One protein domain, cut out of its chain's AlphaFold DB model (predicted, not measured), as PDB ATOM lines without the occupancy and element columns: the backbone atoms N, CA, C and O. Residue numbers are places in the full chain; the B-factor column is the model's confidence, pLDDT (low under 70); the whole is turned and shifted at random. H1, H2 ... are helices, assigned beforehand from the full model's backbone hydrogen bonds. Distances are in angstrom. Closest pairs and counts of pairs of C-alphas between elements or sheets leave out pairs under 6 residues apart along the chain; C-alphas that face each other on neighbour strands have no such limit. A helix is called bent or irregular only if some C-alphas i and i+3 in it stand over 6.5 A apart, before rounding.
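This is residues 204 to 211, 232 to 274 and 285 to 335 of the 655 residues of a protein of mine drainage metagenome (UniProt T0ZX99). Three helices run lengthwise in a layer, with H3 in the middle between the long H2 on one side and the shorter H5 on the other, H3 running opposite ways to both. The short H1 packs on residues 265 to 272 of H2 and residues 285 to 286 of H3 at one end, while H4 and the loop of residues 232 to 244 lie at the other end, where that loop and H2 together make the longest axis. The printed part has 102 residues with five named helices, in the order H1, H2, H3, H4, H5, and no named strand, and its class is all helix. The whole is loose, with a radius of gyration of the C-alphas of 16.2 A, and spans 52 by 26 by 25 A, only just a rod.

H1 is residues 204 to 211, from C-alpha 204 at (32.617, 19.007, 88.104), and measures 10.4 A from first to last C-alpha. It is neither bent nor irregular, but only just: C-alphas 208 and 211 are 6.1 A apart. Residues 232 to 244 hold no named element, and within them residues 235 to 236 pair with residues 239 to 240, antiparallel, in a short pairing. H2, residues 245 to 273, is the longest helix with 29 residues; it begins with C-alpha 245 at (7.825, 43.946, 111.773) and measures 41.8 A. H3 is residues 285 to 304 and measures 27.6 A. H4 is the four residues 306 to 309, 5.4 A long. H5 is residues 318 to 329, measures 18.7 A and ends with C-alpha 329 at (22.696, 16.925, 98.486). H5 is irregular, for C-alphas 322 and 325 are 7.1 A apart, and its line is a rough one.

H3 is the hub, touching the four other helices, and its centre is the nearest to the mean of the C-alphas, at 3.6 A. H2 and H3 touch with 21 pairs of C-alphas within 8 A, the closest being those of Met 254 and Val 296 at 5.2 A. These two run opposite ways at a shallow tilt of 28 degrees. H3 also touches H5, where the closest C-alphas, those of Ala 297 and Tyr 321, are 5.7 A apart. Their tilt is shallow, 23 degrees, and they run opposite ways. H2 and H5 are apart. H1 touches H3, which meets it with residues 285 to 286 alone; the closest C-alphas are those of Arg 208 and Lys 286, 5.8 A apart, and the two run the same way at a shallow tilt of 29 degrees. H1 touches H2 at residues 265 to 272 alone, with C-alphas 210 and 269 the closest at 6.8 A, opposite ways at a steep tilt of 50 degrees. The helix packing is mostly aligned, with 3 of 4 pairs at a shallow tilt. H4 touches H3 only at the corner by their link, through residues 300 to 302 of H3, and the closest C-alphas are those of Met 301 and Gly 308 at 4.9 A. H4 and H5 are close but not clearly touching, with the C-alphas of Gly 308 and Ala 318 the closest at 6.0 A. In H2 every O i to N i+4 pair is within hydrogen-bond range, against 2 of 4 in H1, 15 of 16 in H3 and 4 of 8 in H5, while H4 is too short for such a pair.

The two C-alphas farthest apart are those of Phe 237 and Gly 274, 53.1 A. Residues 212 to 231 are cut out, and C-alphas 211 and 232 are 32.2 A apart across that cut. Residues 275 to 284 are cut out too, with 17.7 A between C-alphas 274 and 285. Of the links that are printed whole, H3 to H4 is tight and H4 to H5 is short. The mean pLDDT of the printed part is 94.5, that of H1 is 82, and no printed residue is under 70.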
ATOM      1  N   LEU A 204      33.477  18.807  86.925       78.25
ATOM      2  CA  LEU A 204      32.617  19.007  88.104       78.25
ATOM      3  C   LEU A 204      32.822  20.388  88.729       78.25
ATOM      4  O   LEU A 204      31.873  20.982  89.238       78.25
ATOM      5  N   SER A 205      34.056  20.893  88.726       74.06
ATOM      6  CA  SER A 205      34.374  22.178  89.351       74.06
ATOM      7  C   SER A 205      33.706  23.345  88.619       74.06
ATOM      8  O   SER A 205      33.201  24.254  89.273       74.06
ATOM      9  N   VAL A 206      33.629  23.312  87.287       77.19
ATOM     10  CA  VAL A 206      32.951  24.359  86.504       77.19
ATOM     11  C   VAL A 206      31.430  24.241  86.634       77.19
ATOM     12  O   VAL A 206      30.765  25.226  86.961       77.19
ATOM     13  N   GLY A 207      30.872  23.032  86.479       77.81
ATOM     14  CA  GLY A 207      29.425  22.801  86.577       77.81
ATOM     15  C   GLY A 207      28.817  23.269  87.907       77.81
ATOM     16  O   GLY A 207      27.775  23.930  87.913       77.81
ATOM     17  N   ARG A 208      29.527  23.037  89.020       84.00
ATOM     18  CA  ARG A 208      29.142  23.469  90.377       84.00
ATOM     19  C   ARG A 208      29.043  24.988  90.557       84.00
ATOM     20  O   ARG A 208      28.289  25.430  91.418       84.00
ATOM     21  N   CYS A 209      29.776  25.784  89.773       84.88
ATOM     22  CA  CYS A 209      29.665  27.249  89.797       84.88
ATOM     23  C   CYS A 209      28.409  27.757  89.087       84.88
ATOM     24  O   CYS A 209      27.952  28.865  89.368       84.88
ATOM     25  N   ILE A 210      27.881  26.979  88.140       90.38
ATOM     26  CA  ILE A 210      26.880  27.448  87.185       90.38
ATOM     27  C   ILE A 210      25.520  26.844  87.525       90.38
ATOM     28  O   ILE A 210      24.619  27.576  87.922       90.38
ATOM     29  N   SER A 211      25.354  25.526  87.428       90.75
ATOM     30  CA  SER A 211      24.030  24.893  87.404       90.75
ATOM     31  C   SER A 211      23.249  25.040  88.708       90.75
ATOM     32  O   SER A 211      22.202  25.693  88.742       90.75
ATOM     33  N   ARG A 232       2.102  42.642 100.435       97.06
ATOM     34  CA  ARG A 232       1.380  43.889 100.186       97.06
ATOM     35  C   ARG A 232      -0.122  43.674  99.992       97.06
ATOM     36  O   ARG A 232      -0.902  44.468 100.511       97.06
ATOM     37  N   ILE A 233      -0.524  42.627  99.269       96.06
ATOM     38  CA  ILE A 233      -1.938  42.389  98.924       96.06
ATOM     39  C   ILE A 233      -2.702  41.614 100.006       96.06
ATOM     40  O   ILE A 233      -3.908  41.785 100.164       96.06
ATOM     41  N   ARG A 234      -2.026  40.758 100.786       96.56
ATOM     42  CA  ARG A 234      -2.669  39.996 101.861       96.56
ATOM     43  C   ARG A 234      -2.876  40.888 103.080       96.56
ATOM     44  O   ARG A 234      -1.922  41.446 103.614       96.56
ATOM     45  N   ARG A 235      -4.116  40.953 103.572       93.19
ATOM     46  CA  ARG A 235      -4.496  41.704 104.777       93.19
ATOM     47  C   ARG A 235      -4.821  40.781 105.953       93.19
ATOM     48  O   ARG A 235      -5.504  39.773 105.781       93.19
ATOM     49  N   GLN A 236      -4.365  41.154 107.146       93.25
ATOM     50  CA  GLN A 236      -4.792  40.622 108.446       93.25
ATOM     51  C   GLN A 236      -4.838  41.766 109.454       93.25
ATOM     52  O   GLN A 236      -4.083  42.727 109.322       93.25
ATOM     53  N   PHE A 237      -5.750  41.699 110.426       91.62
ATOM     54  CA  PHE A 237      -5.959  42.796 111.383       91.62
ATOM     55  C   PHE A 237      -6.127  44.159 110.669       91.62
ATOM     56  O   PHE A 237      -5.534  45.169 111.043       91.62
ATOM     57  N   ASN A 238      -6.890  44.161 109.564       86.00
ATOM     58  CA  ASN A 238      -7.175  45.323 108.707       86.00
ATOM     59  C   ASN A 238      -5.949  46.035 108.093       86.00
ATOM     60  O   ASN A 238      -6.061  47.163 107.604       86.00
ATOM     61  N   THR A 239      -4.791  45.371 108.060       91.19
ATOM     62  CA  THR A 239      -3.518  45.931 107.586       91.19
ATOM     63  C   THR A 239      -2.814  44.946 106.643       91.19
ATOM     64  O   THR A 239      -2.939  43.734 106.838       91.19
ATOM     65  N   PRO A 240      -2.093  45.412 105.602       95.31
ATOM     66  CA  PRO A 240      -1.225  44.545 104.808       95.31
ATOM     67  C   PRO A 240      -0.216  43.807 105.689       95.31
ATOM     68  O   PRO A 240       0.425  44.429 106.537       95.31
ATOM     69  N   VAL A 241      -0.032  42.502 105.482       97.56
ATOM     70  CA  VAL A 241       0.843  41.701 106.354       97.56
ATOM     71  C   VAL A 241       2.306  42.153 106.307       97.56
ATOM     72  O   VAL A 241       3.024  42.013 107.288       97.56
ATOM     73  N   GLY A 242       2.735  42.785 105.211       96.50
ATOM     74  CA  GLY A 242       4.061  43.385 105.071       96.50
ATOM     75  C   GLY A 242       4.339  44.577 105.990       96.50
ATOM     76  O   GLY A 242       5.478  45.015 106.037       96.50
ATOM     77  N   ARG A 243       3.341  45.104 106.718       95.50
ATOM     78  CA  ARG A 243       3.526  46.159 107.735       95.50
ATOM     79  C   ARG A 243       3.840  45.610 109.130       95.50
ATOM     80  O   ARG A 243       4.102  46.395 110.036       95.50
ATOM     81  N   PHE A 244       3.765  44.295 109.337       97.75
ATOM     82  CA  PHE A 244       4.163  43.685 110.605       97.75
ATOM     83  C   PHE A 244       5.681  43.493 110.623       97.75
ATOM     84  O   PHE A 244       6.229  42.856 109.725       97.75
ATOM     85  N   GLU A 245       6.354  43.976 111.670       96.88
ATOM     86  CA  GLU A 245       7.825  43.946 111.773       96.88
ATOM     87  C   GLU A 245       8.407  42.527 111.642       96.88
ATOM     88  O   GLU A 245       9.469  42.336 111.051       96.88
ATOM     89  N   GLY A 246       7.677  41.505 112.108       97.19
ATOM     90  CA  GLY A 246       8.057  40.102 111.916       97.19
ATOM     91  C   GLY A 246       8.128  39.689 110.439       97.19
ATOM     92  O   GLY A 246       9.042  38.967 110.050       97.19
ATOM     93  N   VAL A 247       7.215  40.186 109.598       98.38
ATOM     94  CA  VAL A 247       7.231  39.955 108.143       98.38
ATOM     95  C   VAL A 247       8.303  40.820 107.478       98.38
ATOM     96  O   VAL A 247       9.030  40.314 106.625       98.38
ATOM     97  N   GLU A 248       8.472  42.081 107.897       98.00
ATOM     98  CA  GLU A 248       9.542  42.966 107.398       98.00
ATOM     99  C   GLU A 248      10.928  42.330 107.585       98.00
ATOM    100  O   GLU A 248      11.724  42.277 106.645       98.00
ATOM    101  N   ALA A 249      11.204  41.773 108.769       98.31
ATOM    102  CA  ALA A 249      12.472  41.111 109.072       98.31
ATOM    103  C   ALA A 249      12.736  39.886 108.176       98.31
ATOM    104  O   ALA A 249      13.877  39.642 107.765       98.31
ATOM    105  N   VAL A 250      11.690  39.117 107.854       98.69
ATOM    106  CA  VAL A 250      11.778  37.963 106.946       98.69
ATOM    107  C   VAL A 250      12.015  38.431 105.509       98.69
ATOM    108  O   VAL A 250      12.950  37.960 104.866       98.69
ATOM    109  N   LEU A 251      11.252  39.413 105.019       98.81
ATOM    110  CA  LEU A 251      11.424  39.980 103.676       98.81
ATOM    111  C   LEU A 251      12.822  40.580 103.478       98.81
ATOM    112  O   LEU A 251      13.457  40.329 102.452       98.81
ATOM    113  N   ALA A 252      13.336  41.309 104.471       98.69
ATOM    114  CA  ALA A 252      14.681  41.873 104.439       98.69
ATOM    115  C   ALA A 252      15.757  40.795 104.278       98.69
ATOM    116  O   ALA A 252      16.663  40.914 103.445       98.69
ATOM    117  N   ARG A 253      15.619  39.710 105.048       98.81
ATOM    118  CA  ARG A 253      16.505  38.552 104.967       98.81
ATOM    119  C   ARG A 253      16.421  37.873 103.613       98.81
ATOM    120  O   ARG A 253      17.458  37.644 102.994       98.81
ATOM    121  N   MET A 254      15.214  37.623 103.112       98.88
ATOM    122  CA  MET A 254      15.030  37.040 101.788       98.88
ATOM    123  C   MET A 254      15.709  37.886 100.699       98.88
ATOM    124  O   MET A 254      16.420  37.334  99.853       98.88
ATOM    125  N   ALA A 255      15.546  39.214 100.738       98.81
ATOM    126  CA  ALA A 255      16.113  40.124  99.744       98.81
ATOM    127  C   ALA A 255      17.644  40.101  99.751       98.81
ATOM    128  O   ALA A 255      18.273  39.908  98.711       98.81
ATOM    129  N   GLY A 256      18.252  40.279 100.924       98.81
ATOM    130  CA  GLY A 256      19.697  40.404 101.033       98.81
ATOM    131  C   GLY A 256      20.442  39.086 100.809       98.81
ATOM    132  O   GLY A 256      21.518  39.083 100.203       98.81
ATOM    133  N   LEU A 257      19.853  37.949 101.204       98.88
ATOM    134  CA  LEU A 257      20.368  36.630 100.823       98.88
ATOM    135  C   LEU A 257      20.279  36.429  99.307       98.88
ATOM    136  O   LEU A 257      21.273  36.063  98.685       98.88
ATOM    137  N   THR A 258      19.140  36.745  98.689       98.88
ATOM    138  CA  THR A 258      18.959  36.600  97.233       98.88
ATOM    139  C   THR A 258      19.895  37.511  96.436       98.88
ATOM    140  O   THR A 258      20.457  37.073  95.434       98.88
ATOM    141  N   TYR A 259      20.140  38.740  96.900       98.81
ATOM    142  CA  TYR A 259      21.132  39.635  96.298       98.81
ATOM    143  C   TYR A 259      22.545  39.046  96.396       98.81
ATOM    144  O   TYR A 259      23.290  39.047  95.422       98.81
ATOM    145  N   THR A 260      22.899  38.464  97.547       98.88
ATOM    146  CA  THR A 260      24.185  37.772  97.730       98.88
ATOM    147  C   THR A 260      24.328  36.584  96.777       98.88
ATOM    148  O   THR A 260      25.383  36.405  96.168       98.88
ATOM    149  N   MET A 261      23.271  35.782  96.626       98.75
ATOM    150  CA  MET A 261      23.234  34.642  95.706       98.75
ATOM    151  C   MET A 261      23.454  35.086  94.255       98.75
ATOM    152  O   MET A 261      24.295  34.515  93.559       98.75
ATOM    153  N   ASP A 262      22.750  36.131  93.813       98.38
ATOM    154  CA  ASP A 262      22.852  36.628  92.441       98.38
ATOM    155  C   ASP A 262      24.195  37.308  92.152       98.38
ATOM    156  O   ASP A 262      24.781  37.116  91.082       98.38
ATOM    157  N   ALA A 263      24.735  38.037  93.130       98.62
ATOM    158  CA  ALA A 263      26.066  38.617  93.053       98.62
ATOM    159  C   ALA A 263      27.145  37.534  92.925       98.62
ATOM    160  O   ALA A 263      27.989  37.599  92.030       98.62
ATOM    161  N   ALA A 264      27.087  36.498  93.768       98.19
ATOM    162  CA  ALA A 264      28.020  35.378  93.714       98.19
ATOM    163  C   ALA A 264      27.954  34.649  92.368       98.19
ATOM    164  O   ALA A 264      28.992  34.415  91.749       98.19
ATOM    165  N   ARG A 265      26.739  34.344  91.895       96.75
ATOM    166  CA  ARG A 265      26.479  33.697  90.604       96.75
ATOM    167  C   ARG A 265      27.042  34.514  89.440       96.75
ATOM    168  O   ARG A 265      27.837  34.000  88.661       96.75
ATOM    169  N   SER A 266      26.636  35.777  89.321       96.88
ATOM    170  CA  SER A 266      26.961  36.623  88.167       96.88
ATOM    171  C   SER A 266      28.450  36.952  88.064       96.88
ATOM    172  O   SER A 266      29.038  36.786  86.998       96.88
ATOM    173  N   VAL A 267      29.083  37.368  89.164       97.50
ATOM    174  CA  VAL A 267      30.499  37.763  89.155       97.50
ATOM    175  C   VAL A 267      31.405  36.547  88.951       97.50
ATOM    176  O   VAL A 267      32.349  36.619  88.168       97.50
ATOM    177  N   THR A 268      31.093  35.408  89.580       96.56
ATOM    178  CA  THR A 268      31.889  34.179  89.407       96.56
ATOM    179  C   THR A 268      31.729  33.599  88.001       96.56
ATOM    180  O   THR A 268      32.713  33.152  87.420       96.56
ATOM    181  N   ALA A 269      30.524  33.640  87.417       94.69
ATOM    182  CA  ALA A 269      30.320  33.235  86.026       94.69
ATOM    183  C   ALA A 269      31.094  34.136  85.048       94.69
ATOM    184  O   ALA A 269      31.714  33.627  84.122       94.69
ATOM    185  N   GLY A 270      31.137  35.450  85.299       94.38
ATOM    186  CA  GLY A 270      31.967  36.374  84.522       94.38
ATOM    187  C   GLY A 270      33.468  36.078  84.626       94.38
ATOM    188  O   GLY A 270      34.181  36.199  83.636       94.38
ATOM    189  N   ALA A 271      33.956  35.638  85.792       93.25
ATOM    190  CA  ALA A 271      35.348  35.203  85.941       93.25
ATOM    191  C   ALA A 271      35.650  33.937  85.119       93.25
ATOM    192  O   ALA A 271      36.694  33.866  84.474       93.25
ATOM    193  N   ILE A 272      34.723  32.970  85.093       91.81
ATOM    194  CA  ILE A 272      34.836  31.764  84.253       91.81
ATOM    195  C   ILE A 272      34.895  32.143  82.770       91.81
ATOM    196  O   ILE A 272      35.757  31.650  82.048       91.81
ATOM    197  N   ASP A 273      34.029  33.061  82.334       92.12
ATOM    198  CA  ASP A 273      34.034  33.584  80.961       92.12
ATOM    199  C   ASP A 273      35.348  34.310  80.615       92.12
ATOM    200  O   ASP A 273      35.778  34.297  79.465       92.12
ATOM    201  N   GLY A 274      36.024  34.890  81.613       91.75
ATOM    202  CA  GLY A 274      37.362  35.475  81.491       91.75
ATOM    203  C   GLY A 274      38.519  34.464  81.443       91.75
ATOM    204  O   GLY A 274      39.669  34.883  81.353       91.75
ATOM    205  N   LEU A 285      30.230  28.632  96.293       96.25
ATOM    206  CA  LEU A 285      28.954  28.875  95.628       96.25
ATOM    207  C   LEU A 285      28.019  27.688  95.831       96.25
ATOM    208  O   LEU A 285      26.896  27.876  96.293       96.25
ATOM    209  N   LYS A 286      28.494  26.466  95.558       94.62
ATOM    210  CA  LYS A 286      27.695  25.250  95.728       94.62
ATOM    211  C   LYS A 286      27.105  25.176  97.132       94.62
ATOM    212  O   LYS A 286      25.905  24.957  97.270       94.62
ATOM    213  N   TYR A 287      27.927  25.368  98.164       96.56
ATOM    214  CA  TYR A 287      27.477  25.301  99.550       96.56
ATOM    215  C   TYR A 287      26.592  26.496  99.934       96.56
ATOM    216  O   TYR A 287      25.419  26.316 100.255       96.56
ATOM    217  N   HIS A 288      27.127  27.718  99.878       98.12
ATOM    218  CA  HIS A 288      26.454  28.887 100.441       98.12
ATOM    219  C   HIS A 288      25.241  29.328  99.626       98.12
ATOM    220  O   HIS A 288      24.242  29.717 100.220       98.12
ATOM    221  N   VAL A 289      25.275  29.254  98.290       98.25
ATOM    222  CA  VAL A 289      24.123  29.674  97.470       98.25
ATOM    223  C   VAL A 289      22.954  28.713  97.662       98.25
ATOM    224  O   VAL A 289      21.827  29.162  97.841       98.25
ATOM    225  N   THR A 290      23.192  27.398  97.699       97.69
ATOM    226  CA  THR A 290      22.102  26.433  97.937       97.69
ATOM    227  C   THR A 290      21.557  26.513  99.363       97.69
ATOM    228  O   THR A 290      20.350  26.385  99.559       97.69
ATOM    229  N   GLU A 291      22.407  26.797 100.349       98.06
ATOM    230  CA  GLU A 291      21.996  26.968 101.742       98.06
ATOM    231  C   GLU A 291      21.206  28.265 101.976       98.06
ATOM    232  O   GLU A 291      20.165  28.248 102.633       98.06
ATOM    233  N   MET A 292      21.639  29.380 101.377       98.75
ATOM    234  CA  MET A 292      20.855  30.619 101.361       98.75
ATOM    235  C   MET A 292      19.522  30.407 100.637       98.75
ATOM    236  O   MET A 292      18.486  30.827 101.139       98.75
ATOM    237  N   GLY A 293      19.519  29.678  99.515       98.38
ATOM    238  CA  GLY A 293      18.296  29.306  98.804       98.38
ATOM    239  C   GLY A 293      17.329  28.485  99.663       98.38
ATOM    240  O   GLY A 293      16.127  28.735  99.630       98.38
ATOM    241  N   ARG A 294      17.839  27.560 100.489       98.50
ATOM    242  CA  ARG A 294      17.038  26.820 101.479       98.50
ATOM    243  C   ARG A 294      16.394  27.754 102.497       98.50
ATOM    244  O   ARG A 294      15.206  27.617 102.770       98.50
ATOM    245  N   GLN A 295      17.151  28.712 103.026       98.69
ATOM    246  CA  GLN A 295      16.620  29.695 103.968       98.69
ATOM    247  C   GLN A 295      15.546  30.584 103.327       98.69
ATOM    248  O   GLN A 295      14.469  30.721 103.894       98.69
ATOM    249  N   VAL A 296      15.789  31.101 102.118       98.81
ATOM    250  CA  VAL A 296      14.804  31.904 101.373       98.81
ATOM    251  C   VAL A 296      13.535  31.101 101.080       98.81
ATOM    252  O   VAL A 296      12.439  31.647 101.157       98.81
ATOM    253  N   ALA A 297      13.651  29.808 100.764       98.38
ATOM    254  CA  ALA A 297      12.491  28.953 100.531       98.38
ATOM    255  C   ALA A 297      11.658  28.743 101.805       98.38
ATOM    256  O   ALA A 297      10.436  28.842 101.738       98.38
ATOM    257  N   ASN A 298      12.300  28.493 102.953       98.62
ATOM    258  CA  ASN A 298      11.614  28.407 104.247       98.62
ATOM    259  C   ASN A 298      10.896  29.726 104.571       98.62
ATOM    260  O   ASN A 298       9.699  29.732 104.836       98.62
ATOM    261  N   ASP A 299      11.612  30.843 104.444       98.75
ATOM    262  CA  ASP A 299      11.093  32.186 104.692       98.75
ATOM    263  C   ASP A 299       9.891  32.516 103.783       98.75
ATOM    264  O   ASP A 299       8.905  33.102 104.225       98.75
ATOM    265  N   ALA A 300       9.932  32.095 102.513       98.56
ATOM    266  CA  ALA A 300       8.810  32.262 101.593       98.56
ATOM    267  C   ALA A 300       7.570  31.481 102.047       98.56
ATOM    268  O   ALA A 300       6.460  32.007 101.954       98.56
ATOM    269  N   MET A 301       7.742  30.250 102.538       98.44
ATOM    270  CA  MET A 301       6.637  29.451 103.076       98.44
ATOM    271  C   MET A 301       6.018  30.129 104.302       98.44
ATOM    272  O   MET A 301       4.794  30.241 104.362       98.44
ATOM    273  N   ASP A 302       6.843  30.655 105.211       97.69
ATOM    274  CA  ASP A 302       6.386  31.349 106.421       97.69
ATOM    275  C   ASP A 302       5.570  32.609 106.091       97.69
ATOM    276  O   ASP A 302       4.483  32.801 106.634       97.69
ATOM    277  N   VAL A 303       6.033  33.434 105.140       98.31
ATOM    278  CA  VAL A 303       5.309  34.649 104.705       98.31
ATOM    279  C   VAL A 303       3.936  34.318 104.101       98.31
ATOM    280  O   VAL A 303       2.990  35.089 104.263       98.31
ATOM    281  N   HIS A 304       3.806  33.183 103.408       98.06
ATOM    282  CA  HIS A 304       2.559  32.788 102.742       98.06
ATOM    283  C   HIS A 304       1.626  31.945 103.626       98.06
ATOM    284  O   HIS A 304       0.439  31.815 103.310       98.06
ATOM    285  N   GLY A 305       2.126  31.358 104.716       96.50
ATOM    286  CA  GLY A 305       1.345  30.549 105.654       96.50
ATOM    287  C   GLY A 305       0.554  29.432 104.963       96.50
ATOM    288  O   GLY A 305       1.099  28.652 104.180       96.50
ATOM    289  N   GLY A 306      -0.762  29.382 105.209       95.50
ATOM    290  CA  GLY A 306      -1.676  28.395 104.611       95.50
ATOM    291  C   GLY A 306      -1.563  28.284 103.084       95.50
ATOM    292  O   GLY A 306      -1.565  27.184 102.533       95.50
ATOM    293  N   LYS A 307      -1.354  29.414 102.391       95.50
ATOM    294  CA  LYS A 307      -1.184  29.443 100.930       95.50
ATOM    295  C   LYS A 307       0.072  28.699 100.476       95.50
ATOM    296  O   LYS A 307       0.062  28.087  99.410       95.50
ATOM    297  N   GLY A 308       1.138  28.748 101.274       95.69
ATOM    298  CA  GLY A 308       2.387  28.049 100.998       95.69
ATOM    299  C   GLY A 308       2.236  26.532 101.092       95.69
ATOM    300  O   GLY A 308       2.785  25.826 100.250       95.69
ATOM    301  N   ILE A 309       1.463  26.028 102.059       95.44
ATOM    302  CA  ILE A 309       1.394  24.590 102.385       95.44
ATOM    303  C   ILE A 309       0.311  23.808 101.625       95.44
ATOM    304  O   ILE A 309       0.450  22.597 101.458       95.44
ATOM    305  N   CYS A 310      -0.745  24.463 101.132       95.31
ATOM    306  CA  CYS A 310      -1.797  23.804 100.352       95.31
ATOM    307  C   CYS A 310      -1.337  23.574  98.904       95.31
ATOM    308  O   CYS A 310      -1.210  24.526  98.134       95.31
ATOM    309  N   LEU A 311      -1.066  22.319  98.531       93.12
ATOM    310  CA  LEU A 311      -0.688  21.938  97.166       93.12
ATOM    311  C   LEU A 311      -1.881  22.008  96.205       93.12
ATOM    312  O   LEU A 311      -2.988  21.637  96.565       93.12
ATOM    313  N   GLY A 312      -1.615  22.409  94.963       91.00
ATOM    314  CA  GLY A 312      -2.589  22.475  93.874       91.00
ATOM    315  C   GLY A 312      -2.098  23.390  92.744       91.00
ATOM    316  O   GLY A 312      -1.010  23.970  92.873       91.00
ATOM    317  N   PRO A 313      -2.831  23.512  91.620       90.06
ATOM    318  CA  PRO A 313      -2.446  24.359  90.488       90.06
ATOM    319  C   PRO A 313      -2.195  25.835  90.839       90.06
ATOM    320  O   PRO A 313      -1.373  26.485  90.192       90.06
ATOM    321  N   LYS A 314      -2.859  26.377  91.870       91.69
ATOM    322  CA  LYS A 314      -2.664  27.760  92.336       91.69
ATOM    323  C   LYS A 314      -1.458  27.922  93.260       91.69
ATOM    324  O   LYS A 314      -1.124  29.060  93.605       91.69
ATOM    325  N   ASN A 315      -0.821  26.843  93.719       94.12
ATOM    326  CA  ASN A 315       0.371  26.918  94.563       94.12
ATOM    327  C   ASN A 315       1.636  27.100  93.710       94.12
ATOM    328  O   ASN A 315       1.926  26.308  92.816       94.12
ATOM    329  N   TYR A 316       2.424  28.127  94.024       94.12
ATOM    330  CA  TYR A 316       3.650  28.477  93.299       94.12
ATOM    331  C   TYR A 316       4.932  28.363  94.134       94.12
ATOM    332  O   TYR A 316       5.988  28.785  93.671       94.12
ATOM    333  N   LEU A 317       4.863  27.789  95.341       95.31
ATOM    334  CA  LEU A 317       5.999  27.693  96.268       95.31
ATOM    335  C   LEU A 317       6.330  26.254  96.658       95.31
ATOM    336  O   LEU A 317       7.488  25.848  96.566       95.31
ATOM    337  N   ALA A 318       5.332  25.460  97.043       94.62
ATOM    338  CA  ALA A 318       5.512  24.168  97.699       94.62
ATOM    339  C   ALA A 318       6.347  23.176  96.878       94.62
ATOM    340  O   ALA A 318       7.187  22.472  97.432       94.62
ATOM    341  N   ARG A 319       6.168  23.129  95.549       91.62
ATOM    342  CA  ARG A 319       6.976  22.258  94.672       91.62
ATOM    343  C   ARG A 319       8.433  22.709  94.583       91.62
ATOM    344  O   ARG A 319       9.333  21.873  94.555       91.62
ATOM    345  N   GLY A 320       8.673  24.021  94.567       92.56
ATOM    346  CA  GLY A 320      10.020  24.583  94.654       92.56
ATOM    347  C   GLY A 320      10.669  24.248  95.998       92.56
ATOM    348  O   GLY A 320      11.782  23.729  96.025       92.56
ATOM    349  N   TYR A 321       9.927  24.440  97.092       95.38
ATOM    350  CA  TYR A 321      10.337  24.095  98.454       95.38
ATOM    351  C   TYR A 321      10.692  22.604  98.603       95.38
ATOM    352  O   TYR A 321      11.769  22.271  99.091       95.38
ATOM    353  N   GLN A 322       9.852  21.696  98.095       94.75
ATOM    354  CA  GLN A 322      10.110  20.248  98.098       94.75
ATOM    355  C   GLN A 322      11.401  19.859  97.360       94.75
ATOM    356  O   GLN A 322      12.005  18.840  97.682       94.75
ATOM    357  N   CYS A 323      11.847  20.661  96.390       92.88
ATOM    358  CA  CYS A 323      13.065  20.406  95.621       92.88
ATOM    359  C   CYS A 323      14.351  20.812  96.371       92.88
ATOM    360  O   CYS A 323      15.434  20.319  96.054       92.88
ATOM    361  N   VAL A 324      14.258  21.682  97.380       95.12
ATOM    362  CA  VAL A 324      15.415  22.242  98.104       95.12
ATOM    363  C   VAL A 324      16.395  21.177  98.631       95.12
ATOM    364  O   VAL A 324      17.602  21.342  98.417       95.12
ATOM    365  N   PRO A 325      15.950  20.056  99.243       95.06
ATOM    366  CA  PRO A 325      16.859  19.013  99.723       95.06
ATOM    367  C   PRO A 325      17.723  18.382  98.622       95.06
ATOM    368  O   PRO A 325      18.828  17.911  98.900       95.06
ATOM    369  N   VAL A 326      17.259  18.384  97.367       92.94
ATOM    370  CA  VAL A 326      18.022  17.847  96.232       92.94
ATOM    371  C   VAL A 326      19.267  18.702  95.993       92.94
ATOM    372  O   VAL A 326      20.374  18.167  95.956       92.94
ATOM    373  N   ALA A 327      19.115  20.028  95.920       92.12
ATOM    374  CA  ALA A 327      20.204  20.954  95.597       92.12
ATOM    375  C   ALA A 327      21.346  20.941  96.633       92.12
ATOM    376  O   ALA A 327      22.521  21.022  96.270       92.12
ATOM    377  N   ILE A 328      21.027  20.780  97.921       94.31
ATOM    378  CA  ILE A 328      22.043  20.707  98.988       94.31
ATOM    379  C   ILE A 328      22.764  19.346  99.042       94.31
ATOM    380  O   ILE A 328      23.849  19.241  99.624       94.31
ATOM    381  N   THR A 329      22.200  18.310  98.415       91.94
ATOM    382  CA  THR A 329      22.696  16.925  98.486       91.94
ATOM    383  C   THR A 329      23.537  16.538  97.271       91.94
ATOM    384  O   THR A 329      24.592  15.921  97.428       91.94
ATOM    385  N   VAL A 330      23.097  16.896  96.062       89.31
ATOM    386  CA  VAL A 330      23.759  16.485  94.811       89.31
ATOM    387  C   VAL A 330      25.013  17.315  94.504       89.31
ATOM    388  O   VAL A 330      25.284  18.320  95.161       89.31
ATOM    389  N   GLU A 331      25.813  16.842  93.541       84.44
ATOM    390  CA  GLU A 331      27.115  17.410  93.134       84.44
ATOM    391  C   GLU A 331      28.133  17.571  94.280       84.44
ATOM    392  O   GLU A 331      29.062  18.375  94.210       84.44
ATOM    393  N   GLY A 332      27.999  16.742  95.318       84.81
ATOM    394  CA  GLY A 332      28.806  16.760  96.536       84.81
ATOM    395  C   GLY A 332      28.026  17.383  97.684       84.81
ATOM    396  O   GLY A 332      27.768  18.580  97.683       84.81
ATOM    397  N   ALA A 333      27.646  16.583  98.681       91.75
ATOM    398  CA  ALA A 333      26.791  17.040  99.775       91.75
ATOM    399  C   ALA A 333      27.356  18.290 100.471       91.75
ATOM    400  O   ALA A 333      28.571  18.429 100.646       91.75
ATOM    401  N   ASN A 334      26.474  19.198 100.894       93.81
ATOM    402  CA  ASN A 334      26.863  20.447 101.557       93.81
ATOM    403  C   ASN A 334      27.744  20.211 102.796       93.81
ATOM    404  O   ASN A 334      28.716  20.935 102.990       93.81
ATOM    405  N   LEU A 335      27.477  19.155 103.572       90.38
ATOM    406  CA  LEU A 335      28.280  18.779 104.744       90.38
ATOM    407  C   LEU A 335      29.750  18.501 104.391       90.38
ATOM    408  O   LEU A 335      30.653  19.026 105.044       90.38
TER     409      LEU A 335